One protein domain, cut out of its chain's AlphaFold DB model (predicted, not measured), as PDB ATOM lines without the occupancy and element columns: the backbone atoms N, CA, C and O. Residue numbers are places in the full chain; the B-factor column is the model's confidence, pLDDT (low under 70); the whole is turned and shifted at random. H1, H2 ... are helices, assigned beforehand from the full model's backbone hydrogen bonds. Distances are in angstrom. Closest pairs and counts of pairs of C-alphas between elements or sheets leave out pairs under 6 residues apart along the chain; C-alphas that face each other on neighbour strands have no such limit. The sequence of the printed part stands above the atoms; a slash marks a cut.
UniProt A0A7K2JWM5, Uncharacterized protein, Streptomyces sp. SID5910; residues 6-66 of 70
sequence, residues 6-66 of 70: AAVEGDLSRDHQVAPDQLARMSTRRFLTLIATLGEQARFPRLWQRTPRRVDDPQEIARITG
ATOM      1  N   ALA A   6     -18.017 -26.542 -23.095       91.12
ATOM      2  CA  ALA A   6     -17.196 -27.683 -22.681       91.12
ATOM      3  C   ALA A   6     -16.956 -27.741 -21.156       91.12
ATOM      4  O   ALA A   6     -16.821 -28.819 -20.582       91.12
ATOM      5  N   ALA A   7     -16.910 -26.588 -20.474       91.38
ATOM      6  CA  ALA A   7     -16.793 -26.557 -19.016       91.38
ATOM      7  C   ALA A   7     -18.102 -26.994 -18.345       91.38
ATOM      8  O   ALA A   7     -18.061 -27.736 -17.371       91.38
ATOM      9  N   VAL A   8     -19.245 -26.583 -18.904       91.88
ATOM     10  CA  VAL A   8     -20.571 -27.030 -18.458       91.88
ATOM     11  C   VAL A   8     -20.705 -28.546 -18.583       91.88
ATOM     12  O   VAL A   8     -21.051 -29.205 -17.608       91.88
ATOM     13  N   GLU A   9     -20.391 -29.104 -19.751       94.44
ATOM     14  CA  GLU A   9     -20.434 -30.552 -19.988       94.44
ATOM     15  C   GLU A   9     -19.508 -31.312 -19.035       94.44
ATOM     16  O   GLU A   9     -19.921 -32.286 -18.409       94.44
ATOM     17  N   GLY A  10     -18.270 -30.835 -18.871       94.12
ATOM     18  CA  GLY A  10     -17.292 -31.464 -17.987       94.12
ATOM     19  C   GLY A  10     -17.691 -31.441 -16.511       94.12
ATOM     20  O   GLY A  10     -17.477 -32.429 -15.811       94.12
ATOM     21  N   ASP A  11     -18.272 -30.343 -16.025       95.44
ATOM     22  CA  ASP A  11     -18.706 -30.241 -14.629       95.44
ATOM     23  C   ASP A  11     -19.984 -31.047 -14.366       95.44
ATOM     24  O   ASP A  11     -20.051 -31.767 -13.375       95.44
ATOM     25  N   LEU A  12     -20.964 -31.017 -15.277       95.31
ATOM     26  CA  LEU A  12     -22.175 -31.838 -15.152       95.31
ATOM     27  C   LEU A  12     -21.876 -33.339 -15.263       95.31
ATOM     28  O   LEU A  12     -22.510 -34.148 -14.583       95.31
ATOM     29  N   SER A  13     -20.898 -33.722 -16.085       95.44
ATOM     30  CA  SER A  13     -20.423 -35.102 -16.153       95.44
ATOM     31  C   SER A  13     -19.752 -35.522 -14.845       95.44
ATOM     32  O   SER A  13     -20.064 -36.586 -14.315       95.44
ATOM     33  N   ARG A  14     -18.878 -34.676 -14.285       93.69
ATOM     34  CA  ARG A  14     -18.152 -34.980 -13.044       93.69
ATOM     35  C   ARG A  14     -19.077 -35.061 -11.830       93.69
ATOM     36  O   ARG A  14     -19.027 -36.047 -11.102       93.69
ATOM     37  N   ASP A  15     -19.897 -34.038 -11.620       94.12
ATOM     38  CA  ASP A  15     -20.614 -33.836 -10.355       94.12
ATOM     39  C   ASP A  15     -22.002 -34.498 -10.366       94.12
ATOM     40  O   ASP A  15     -22.559 -34.821  -9.317       94.12
ATOM     41  N   HIS A  16     -22.568 -34.725 -11.556       94.06
ATOM     42  CA  HIS A  16     -23.929 -35.240 -11.719       94.06
ATOM     43  C   HIS A  16     -24.040 -36.423 -12.690       94.06
ATOM     44  O   HIS A  16     -25.157 -36.862 -12.964       94.06
ATOM     45  N   GLN A  17     -22.918 -36.945 -13.206       95.69
ATOM     46  CA  GLN A  17     -22.878 -38.085 -14.138       95.69
ATOM     47  C   GLN A  17     -23.747 -37.890 -15.391       95.69
ATOM     48  O   GLN A  17     -24.237 -38.849 -15.986       95.69
ATOM     49  N   VAL A  18     -23.943 -36.637 -15.811       96.31
ATOM     50  CA  VAL A  18     -24.747 -36.306 -16.989       96.31
ATOM     51  C   VAL A  18     -23.907 -36.483 -18.250       96.31
ATOM     52  O   VAL A  18     -22.864 -35.849 -18.409       96.31
ATOM     53  N   ALA A  19     -24.387 -37.316 -19.174       94.19
ATOM     54  CA  ALA A  19     -23.780 -37.476 -20.493       94.19
ATOM     55  C   ALA A  19     -24.193 -36.342 -21.461       94.19
ATOM     56  O   ALA A  19     -25.285 -35.781 -21.306       94.19
ATOM     57  N   PRO A  20     -23.402 -36.045 -22.513       90.81
ATOM     58  CA  PRO A  20     -23.731 -35.000 -23.491       90.81
ATOM     59  C   PRO A  20     -25.123 -35.158 -24.123       90.81
ATOM     60  O   PRO A  20     -25.906 -34.210 -24.166       90.81
ATOM     61  N   ASP A  21     -25.502 -36.382 -24.502       93.94
ATOM     62  CA  ASP A  21     -26.817 -36.651 -25.103       93.94
ATOM     63  C   ASP A  21     -27.984 -36.465 -24.126       93.94
ATOM     64  O   ASP A  21     -29.125 -36.230 -24.537       93.94
ATOM     65  N   GLN A  22     -27.731 -36.626 -22.827       95.12
ATOM     66  CA  GLN A  22     -28.726 -36.354 -21.790       95.12
ATOM     67  C   GLN A  22     -28.858 -34.852 -21.566       95.12
ATOM     68  O   GLN A  22     -29.976 -34.360 -21.431       95.12
ATOM     69  N   LEU A  23     -27.740 -34.122 -21.578       93.56
ATOM     70  CA  LEU A  23     -27.723 -32.665 -21.486       93.56
ATOM     71  C   LEU A  23     -28.477 -32.019 -22.655       93.56
ATOM     72  O   LEU A  23     -29.314 -31.150 -22.426       93.56
ATOM     73  N   ALA A  24     -28.254 -32.490 -23.884       92.50
ATOM     74  CA  ALA A  24     -28.920 -31.974 -25.082       92.50
ATOM     75  C   ALA A  24     -30.451 -32.136 -25.050       92.50
ATOM     76  O   ALA A  24     -31.180 -31.329 -25.620       92.50
ATOM     77  N   ARG A  25     -30.948 -33.171 -24.362       95.81
ATOM     78  CA  ARG A  25     -32.384 -33.454 -24.199       95.81
ATOM     79  C   ARG A  25     -32.966 -32.884 -22.904       95.81
ATOM     80  O   ARG A  25     -34.151 -33.065 -22.624       95.81
ATOM     81  N   MET A  26     -32.146 -32.228 -22.086       95.56
ATOM     82  CA  MET A  26     -32.547 -31.768 -20.767       95.56
ATOM     83  C   MET A  26     -33.421 -30.519 -20.860       95.56
ATOM     84  O   MET A  26     -33.105 -29.559 -21.558       95.56
ATOM     85  N   SER A  27     -34.502 -30.489 -20.077       96.38
ATOM     86  CA  SER A  27     -35.271 -29.254 -19.905       96.38
ATOM     87  C   SER A  27     -34.410 -28.148 -19.285       96.38
ATOM     88  O   SER A  27     -33.599 -28.403 -18.389       96.38
ATOM     89  N   THR A  28     -34.667 -26.897 -19.672       92.88
ATOM     90  CA  THR A  28     -33.990 -25.720 -19.106       92.88
ATOM     91  C   THR A  28     -34.096 -25.670 -17.583       92.88
ATOM     92  O   THR A  28     -33.114 -25.388 -16.904       92.88
ATOM     93  N   ARG A  29     -35.266 -26.001 -17.015       95.44
ATOM     94  CA  ARG A  29     -35.473 -26.008 -15.559       95.44
ATOM     95  C   ARG A  29     -34.523 -26.975 -14.852       95.44
ATOM     96  O   ARG A  29     -33.907 -26.610 -13.851       95.44
ATOM     97  N   ARG A  30     -34.407 -28.207 -15.358       94.56
ATOM     98  CA  ARG A  30     -33.521 -29.207 -14.752       94.56
ATOM     99  C   ARG A  30     -32.055 -28.842 -14.949       94.56
ATOM    100  O   ARG A  30     -31.296 -28.949 -13.994       94.56
ATOM    101  N   PHE A  31     -31.697 -28.332 -16.124       93.56
ATOM    102  CA  PHE A  31     -30.360 -27.809 -16.387       93.56
ATOM    103  C   PHE A  31     -29.957 -26.744 -15.357       93.56
ATOM    104  O   PHE A  31     -28.945 -26.899 -14.682       93.56
ATOM    105  N   LEU A  32     -30.790 -25.716 -15.157       91.94
ATOM    106  CA  LEU A  32     -30.515 -24.646 -14.193       91.94
ATOM    107  C   LEU A  32     -30.393 -25.161 -12.755       91.94
ATOM    108  O   LEU A  32     -29.554 -24.673 -12.006       91.94
ATOM    109  N   THR A  33     -31.195 -26.164 -12.388       95.06
ATOM    110  CA  THR A  33     -31.120 -26.789 -11.058       95.06
ATOM    111  C   THR A  33     -29.757 -27.442 -10.832       95.06
ATOM    112  O   THR A  33     -29.156 -27.217  -9.791       95.06
ATOM    113  N   LEU A  34     -29.248 -28.202 -11.809       94.19
ATOM    114  CA  LEU A  34     -27.949 -28.874 -11.693       94.19
ATOM    115  C   LEU A  34     -26.782 -27.882 -11.711       94.19
ATOM    116  O   LEU A  34     -25.839 -28.013 -10.940       94.19
ATOM    117  N   ILE A  35     -26.861 -26.846 -12.549       91.31
ATOM    118  CA  ILE A  35     -25.836 -25.796 -12.587       91.31
ATOM    119  C   ILE A  35     -25.737 -25.055 -11.249       91.31
ATOM    120  O   ILE A  35     -24.635 -24.725 -10.816       91.31
ATOM    121  N   ALA A  36     -26.866 -24.809 -10.580       89.38
ATOM    122  CA  ALA A  36     -26.892 -24.137  -9.282       89.38
ATOM    123  C   ALA A  36     -26.278 -24.975  -8.146       89.38
ATOM    124  O   ALA A  36     -25.905 -24.415  -7.119       89.38
ATOM    125  N   THR A  37     -26.166 -26.294  -8.326       92.56
ATOM    126  CA  THR A  37     -25.612 -27.224  -7.332       92.56
ATOM    127  C   THR A  37     -24.170 -27.642  -7.613       92.56
ATOM    128  O   THR A  37     -23.648 -28.495  -6.900       92.56
ATOM    129  N   LEU A  38     -23.527 -27.074  -8.640       90.06
ATOM    130  CA  LEU A  38     -22.132 -27.372  -8.962       90.06
ATOM    131  C   LEU A  38     -21.207 -27.035  -7.786       90.06
ATOM    132  O   LEU A  38     -21.328 -25.975  -7.169       90.06
ATOM    133  N   GLY A  39     -20.263 -27.934  -7.496       82.25
ATOM    134  CA  GLY A  39     -19.344 -27.772  -6.373       82.25
ATOM    135  C   GLY A  39     -18.297 -26.673  -6.592       82.25
ATOM    136  O   GLY A  39     -18.082 -26.186  -7.702       82.25
ATOM    137  N   GLU A  40     -17.549 -26.324  -5.541       78.50
ATOM    138  CA  GLU A  40     -16.490 -25.293  -5.595       78.50
ATOM    139  C   GLU A  40     -15.376 -25.603  -6.614       78.50
ATOM    140  O   GLU A  40     -14.661 -24.709  -7.086       78.50
ATOM    141  N   GLN A  41     -15.215 -26.881  -6.967       83.25
ATOM    142  CA  GLN A  41     -14.245 -27.354  -7.954       83.25
ATOM    143  C   GLN A  41     -14.698 -27.185  -9.409       83.25
ATOM    144  O   GLN A  41     -13.875 -27.329 -10.318       83.25
ATOM    145  N   ALA A  42     -15.964 -26.828  -9.636       89.81
ATOM    146  CA  ALA A  42     -16.511 -26.652 -10.967       89.81
ATOM    147  C   ALA A  42     -15.805 -25.518 -11.725       89.81
ATOM    148  O   ALA A  42     -15.544 -24.422 -11.212       89.81
ATOM    149  N   ARG A  43     -15.472 -25.792 -12.983       89.25
ATOM    150  CA  ARG A  43     -14.773 -24.868 -13.877       89.25
ATOM    151  C   ARG A  43     -15.717 -23.802 -14.420       89.25
ATOM    152  O   ARG A  43     -15.312 -22.645 -14.525       89.25
ATOM    153  N   PHE A  44     -16.955 -24.163 -14.745       89.56
ATOM    154  CA  PHE A  44     -17.951 -23.272 -15.321       89.56
ATOM    155  C   PHE A  44     -18.250 -22.069 -14.418       89.56
ATOM    156  O   PHE A  44     -18.099 -20.960 -14.923       89.56
ATOM    157  N   PRO A  45     -18.560 -22.202 -13.109       85.19
ATOM    158  CA  PRO A  45     -18.769 -21.040 -12.242       85.19
ATOM    159  C   PRO A  45     -17.570 -20.083 -12.226       85.19
ATOM    160  O   PRO A  45     -17.742 -18.871 -12.347       85.19
ATOM    161  N   ARG A  46     -16.343 -20.617 -12.174       86.81
ATOM    162  CA  ARG A  46     -15.106 -19.817 -12.179       86.81
ATOM    163  C   ARG A  46     -14.905 -19.078 -13.500       86.81
ATOM    164  O   ARG A  46     -14.575 -17.895 -13.512       86.81
ATOM    165  N   LEU A  47     -15.091 -19.770 -14.623       85.50
ATOM    166  CA  LEU A  47     -14.974 -19.179 -15.957       85.50
ATOM    167  C   LEU A  47     -16.090 -18.169 -16.212       85.50
ATOM    168  O   LEU A  47     -15.839 -17.122 -16.798       85.50
ATOM    169  N   TRP A  48     -17.301 -18.445 -15.736       83.56
ATOM    170  CA  TRP A  48     -18.443 -17.545 -15.825       83.56
ATOM    171  C   TRP A  48     -18.195 -16.247 -15.057       83.56
ATOM    172  O   TRP A  48     -18.379 -15.172 -15.617       83.56
ATOM    173  N   GLN A  49     -17.695 -16.332 -13.820       81.50
ATOM    174  CA  GLN A  49     -17.307 -15.163 -13.023       81.50
ATOM    175  C   GLN A  49     -16.197 -14.337 -13.685       81.50
ATOM    176  O   GLN A  49     -16.219 -13.113 -13.613       81.50
ATOM    177  N   ARG A  50     -15.238 -14.998 -14.343       79.19
ATOM    178  CA  ARG A  50     -14.122 -14.346 -15.048       79.19
ATOM    179  C   ARG A  50     -14.471 -13.846 -16.441       79.19
ATOM    180  O   ARG A  50     -13.680 -13.115 -17.027       79.19
ATOM    181  N   THR A  51     -15.600 -14.269 -17.004       72.88
ATOM    182  CA  THR A  51     -16.017 -13.813 -18.328       72.88
ATOM    183  C   THR A  51     -16.417 -12.352 -18.195       72.88
ATOM    184  O   THR A  51     -17.369 -12.080 -17.458       72.88
ATOM    185  N   PRO A  52     -15.736 -11.420 -18.888       68.62
ATOM    186  CA  PRO A  52     -16.135 -10.025 -18.872       68.62
ATOM    187  C   PRO A  52     -17.597  -9.948 -19.292       68.62
ATOM    188  O   PRO A  52     -17.966 -10.373 -20.394       68.62
ATOM    189  N   ARG A  53     -18.452  -9.466 -18.387       71.56
ATOM    190  CA  ARG A  53     -19.800  -9.076 -18.782       71.56
ATOM    191  C   ARG A  53     -19.589  -7.924 -19.740       71.56
ATOM    192  O   ARG A  53     -18.799  -7.030 -19.456       71.56
ATOM    193  N   ARG A  54     -20.189  -8.012 -20.920       66.69
ATOM    194  CA  ARG A  54     -20.176  -6.884 -21.837       66.69
ATOM    195  C   ARG A  54     -20.891  -5.757 -21.093       66.69
ATOM    196  O   ARG A  54     -22.082  -5.873 -20.829       66.69
ATOM    197  N   VAL A  55     -20.120  -4.783 -20.634       64.12
ATOM    198  CA  VAL A  55     -20.641  -3.601 -19.971       64.12
ATOM    199  C   VAL A  55     -20.811  -2.580 -21.073       64.12
ATOM    200  O   VAL A  55     -19.829  -2.070 -21.602       64.12
ATOM    201  N   ASP A  56     -22.058  -2.383 -21.477       75.19
ATOM    202  CA  ASP A  56     -22.423  -1.405 -22.502       75.19
ATOM    203  C   ASP A  56     -22.751  -0.036 -21.876       75.19
ATOM    204  O   ASP A  56     -22.935   0.938 -22.598       75.19
ATOM    205  N   ASP A  57     -22.830   0.033 -20.541       77.31
ATOM    206  CA  ASP A  57     -23.078   1.252 -19.775       77.31
ATOM    207  C   ASP A  57     -21.753   1.989 -19.484       77.31
ATOM    208  O   ASP A  57     -20.914   1.467 -18.738       77.31
ATOM    209  N   PRO A  58     -21.564   3.213 -20.014       78.12
ATOM    210  CA  PRO A  58     -20.409   4.059 -19.722       78.12
ATOM    211  C   PRO A  58     -20.128   4.211 -18.215       78.12
ATOM    212  O   PRO A  58     -18.978   4.113 -17.785       78.12
ATOM    213  N   GLN A  59     -21.159   4.359 -17.378       79.50
ATOM    214  CA  GLN A  59     -20.955   4.549 -15.940       79.50
ATOM    215  C   GLN A  59     -20.432   3.292 -15.241       79.50
ATOM    216  O   GLN A  59     -19.626   3.372 -14.309       79.50
ATOM    217  N   GLU A  60     -20.877   2.118 -15.680       76.00
ATOM    218  CA  GLU A  60     -20.385   0.848 -15.157       76.00
ATOM    219  C   GLU A  60     -18.950   0.572 -15.655       76.00
ATOM    220  O   GLU A  60     -18.124   0.100 -14.870       76.00
ATOM    221  N   ILE A  61     -18.596   0.977 -16.886       75.06
ATOM    222  CA  ILE A  61     -17.207   0.946 -17.389       75.06
ATOM    223  C   ILE A  61     -16.304   1.820 -16.515       75.06
ATOM    224  O   ILE A  61     -15.252   1.348 -16.073       75.06
ATOM    225  N   ALA A  62     -16.713   3.056 -16.213       81.44
ATOM    226  CA  ALA A  62     -15.935   3.955 -15.364       81.44
ATOM    227  C   ALA A  62     -15.723   3.392 -13.956       81.44
ATOM    228  O   ALA A  62     -14.619   3.452 -13.416       81.44
ATOM    229  N   ARG A  63     -16.755   2.771 -13.375       77.69
ATOM    230  CA  ARG A  63     -16.674   2.155 -12.042       77.69
ATOM    231  C   ARG A  63     -15.722   0.956 -12.002       77.69
ATOM    232  O   ARG A  63     -15.046   0.758 -10.999       77.69
ATOM    233  N   ILE A  64     -15.681   0.155 -13.067       72.50
ATOM    234  CA  ILE A  64     -14.848  -1.056 -13.146       72.50
ATOM    235  C   ILE A  64     -13.398  -0.726 -13.514       72.50
ATOM    236  O   ILE A  64     -12.479  -1.374 -13.016       72.50
ATOM    237  N   THR A  65     -13.183   0.248 -14.398       75.25
ATOM    238  CA  THR A  65     -11.856   0.557 -14.958       75.25
ATOM    239  C   THR A  65     -11.150   1.718 -14.264       75.25
ATOM    240  O   THR A  65      -9.940   1.862 -14.413       75.25
ATOM    241  N   GLY A  66     -11.882   2.556 -13.521       76.81
ATOM    242  CA  GLY A  66     -11.364   3.813 -12.978       76.81
ATOM    243  C   GLY A  66     -11.115   4.888 -14.041       76.81
ATOM    244  O   GLY A  66     -10.563   5.937 -13.718       76.81
TER     245      GLY A  66
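What this domain is: This is residues 6 to 66 of the 70 residues of an uncharacterized protein of Streptomyces sp. SID5910 (UniProt A0A7K2JWM5). What shape does the model have? H1, H2 and H3 make a small head at one end, and H4 leads away from H1 toward a lone helix, H5, at the far end. Residues 49 to 54 and residues 56 to 63, of which 58 to 63 belong to H5, stick out free. What is it built of? The printed part has 61 residues, with five named helices, H1 to H5 in chain order, and no named strand; its class is all helix. How spread out is it? It is loose, with a radius of gyration of the C-alphas of 15.2 A, and spans 43 by 23 by 17 A.

How they stand to each other: What does H1, residues 6 to 16, touch? It touches H3, residues 28 to 36, about perpendicular at 78 degrees; their closest C-alphas, of Leu 12 and Leu 34, are 7.4 A apart. It also touches H4, residues 43 to 50, at a steep tilt of 48 degrees, opposite ways; their closest C-alphas, of Ala 7 and Phe 44, are 5.1 A apart. Where are the others? H2, residues 20 to 24, is close to H1 but not clearly touching, the closest C-alphas, of Glu 9 and Pro 20, being 6.6 A apart. H5, residues 58 to 65, touches no helix. Are the backbones helical? In H1 to H5 every O i to N i+4 pair is within hydrogen-bond range.

Where its parts are: Where does H1 begin? C-alpha 6 is at (-17.196, -27.683, -22.681). How long are the helices? H1 measures 14.9 A from first to last C-alpha, H2 6.2 A, H3 12.2 A, H4 10.6 A and H5 10.4 A. Where does H5 end? C-alpha 65 is at (-11.856, 0.557, -14.958).

The domain as a whole: How large is it? The two C-alphas farthest apart, of Asp 21 and Gly 66, are 45.0 A apart. Is it continuous? The printed part has no cut, and no link is long. Where is confidence low? Residues 52, 54 and 55 have pLDDT under 70.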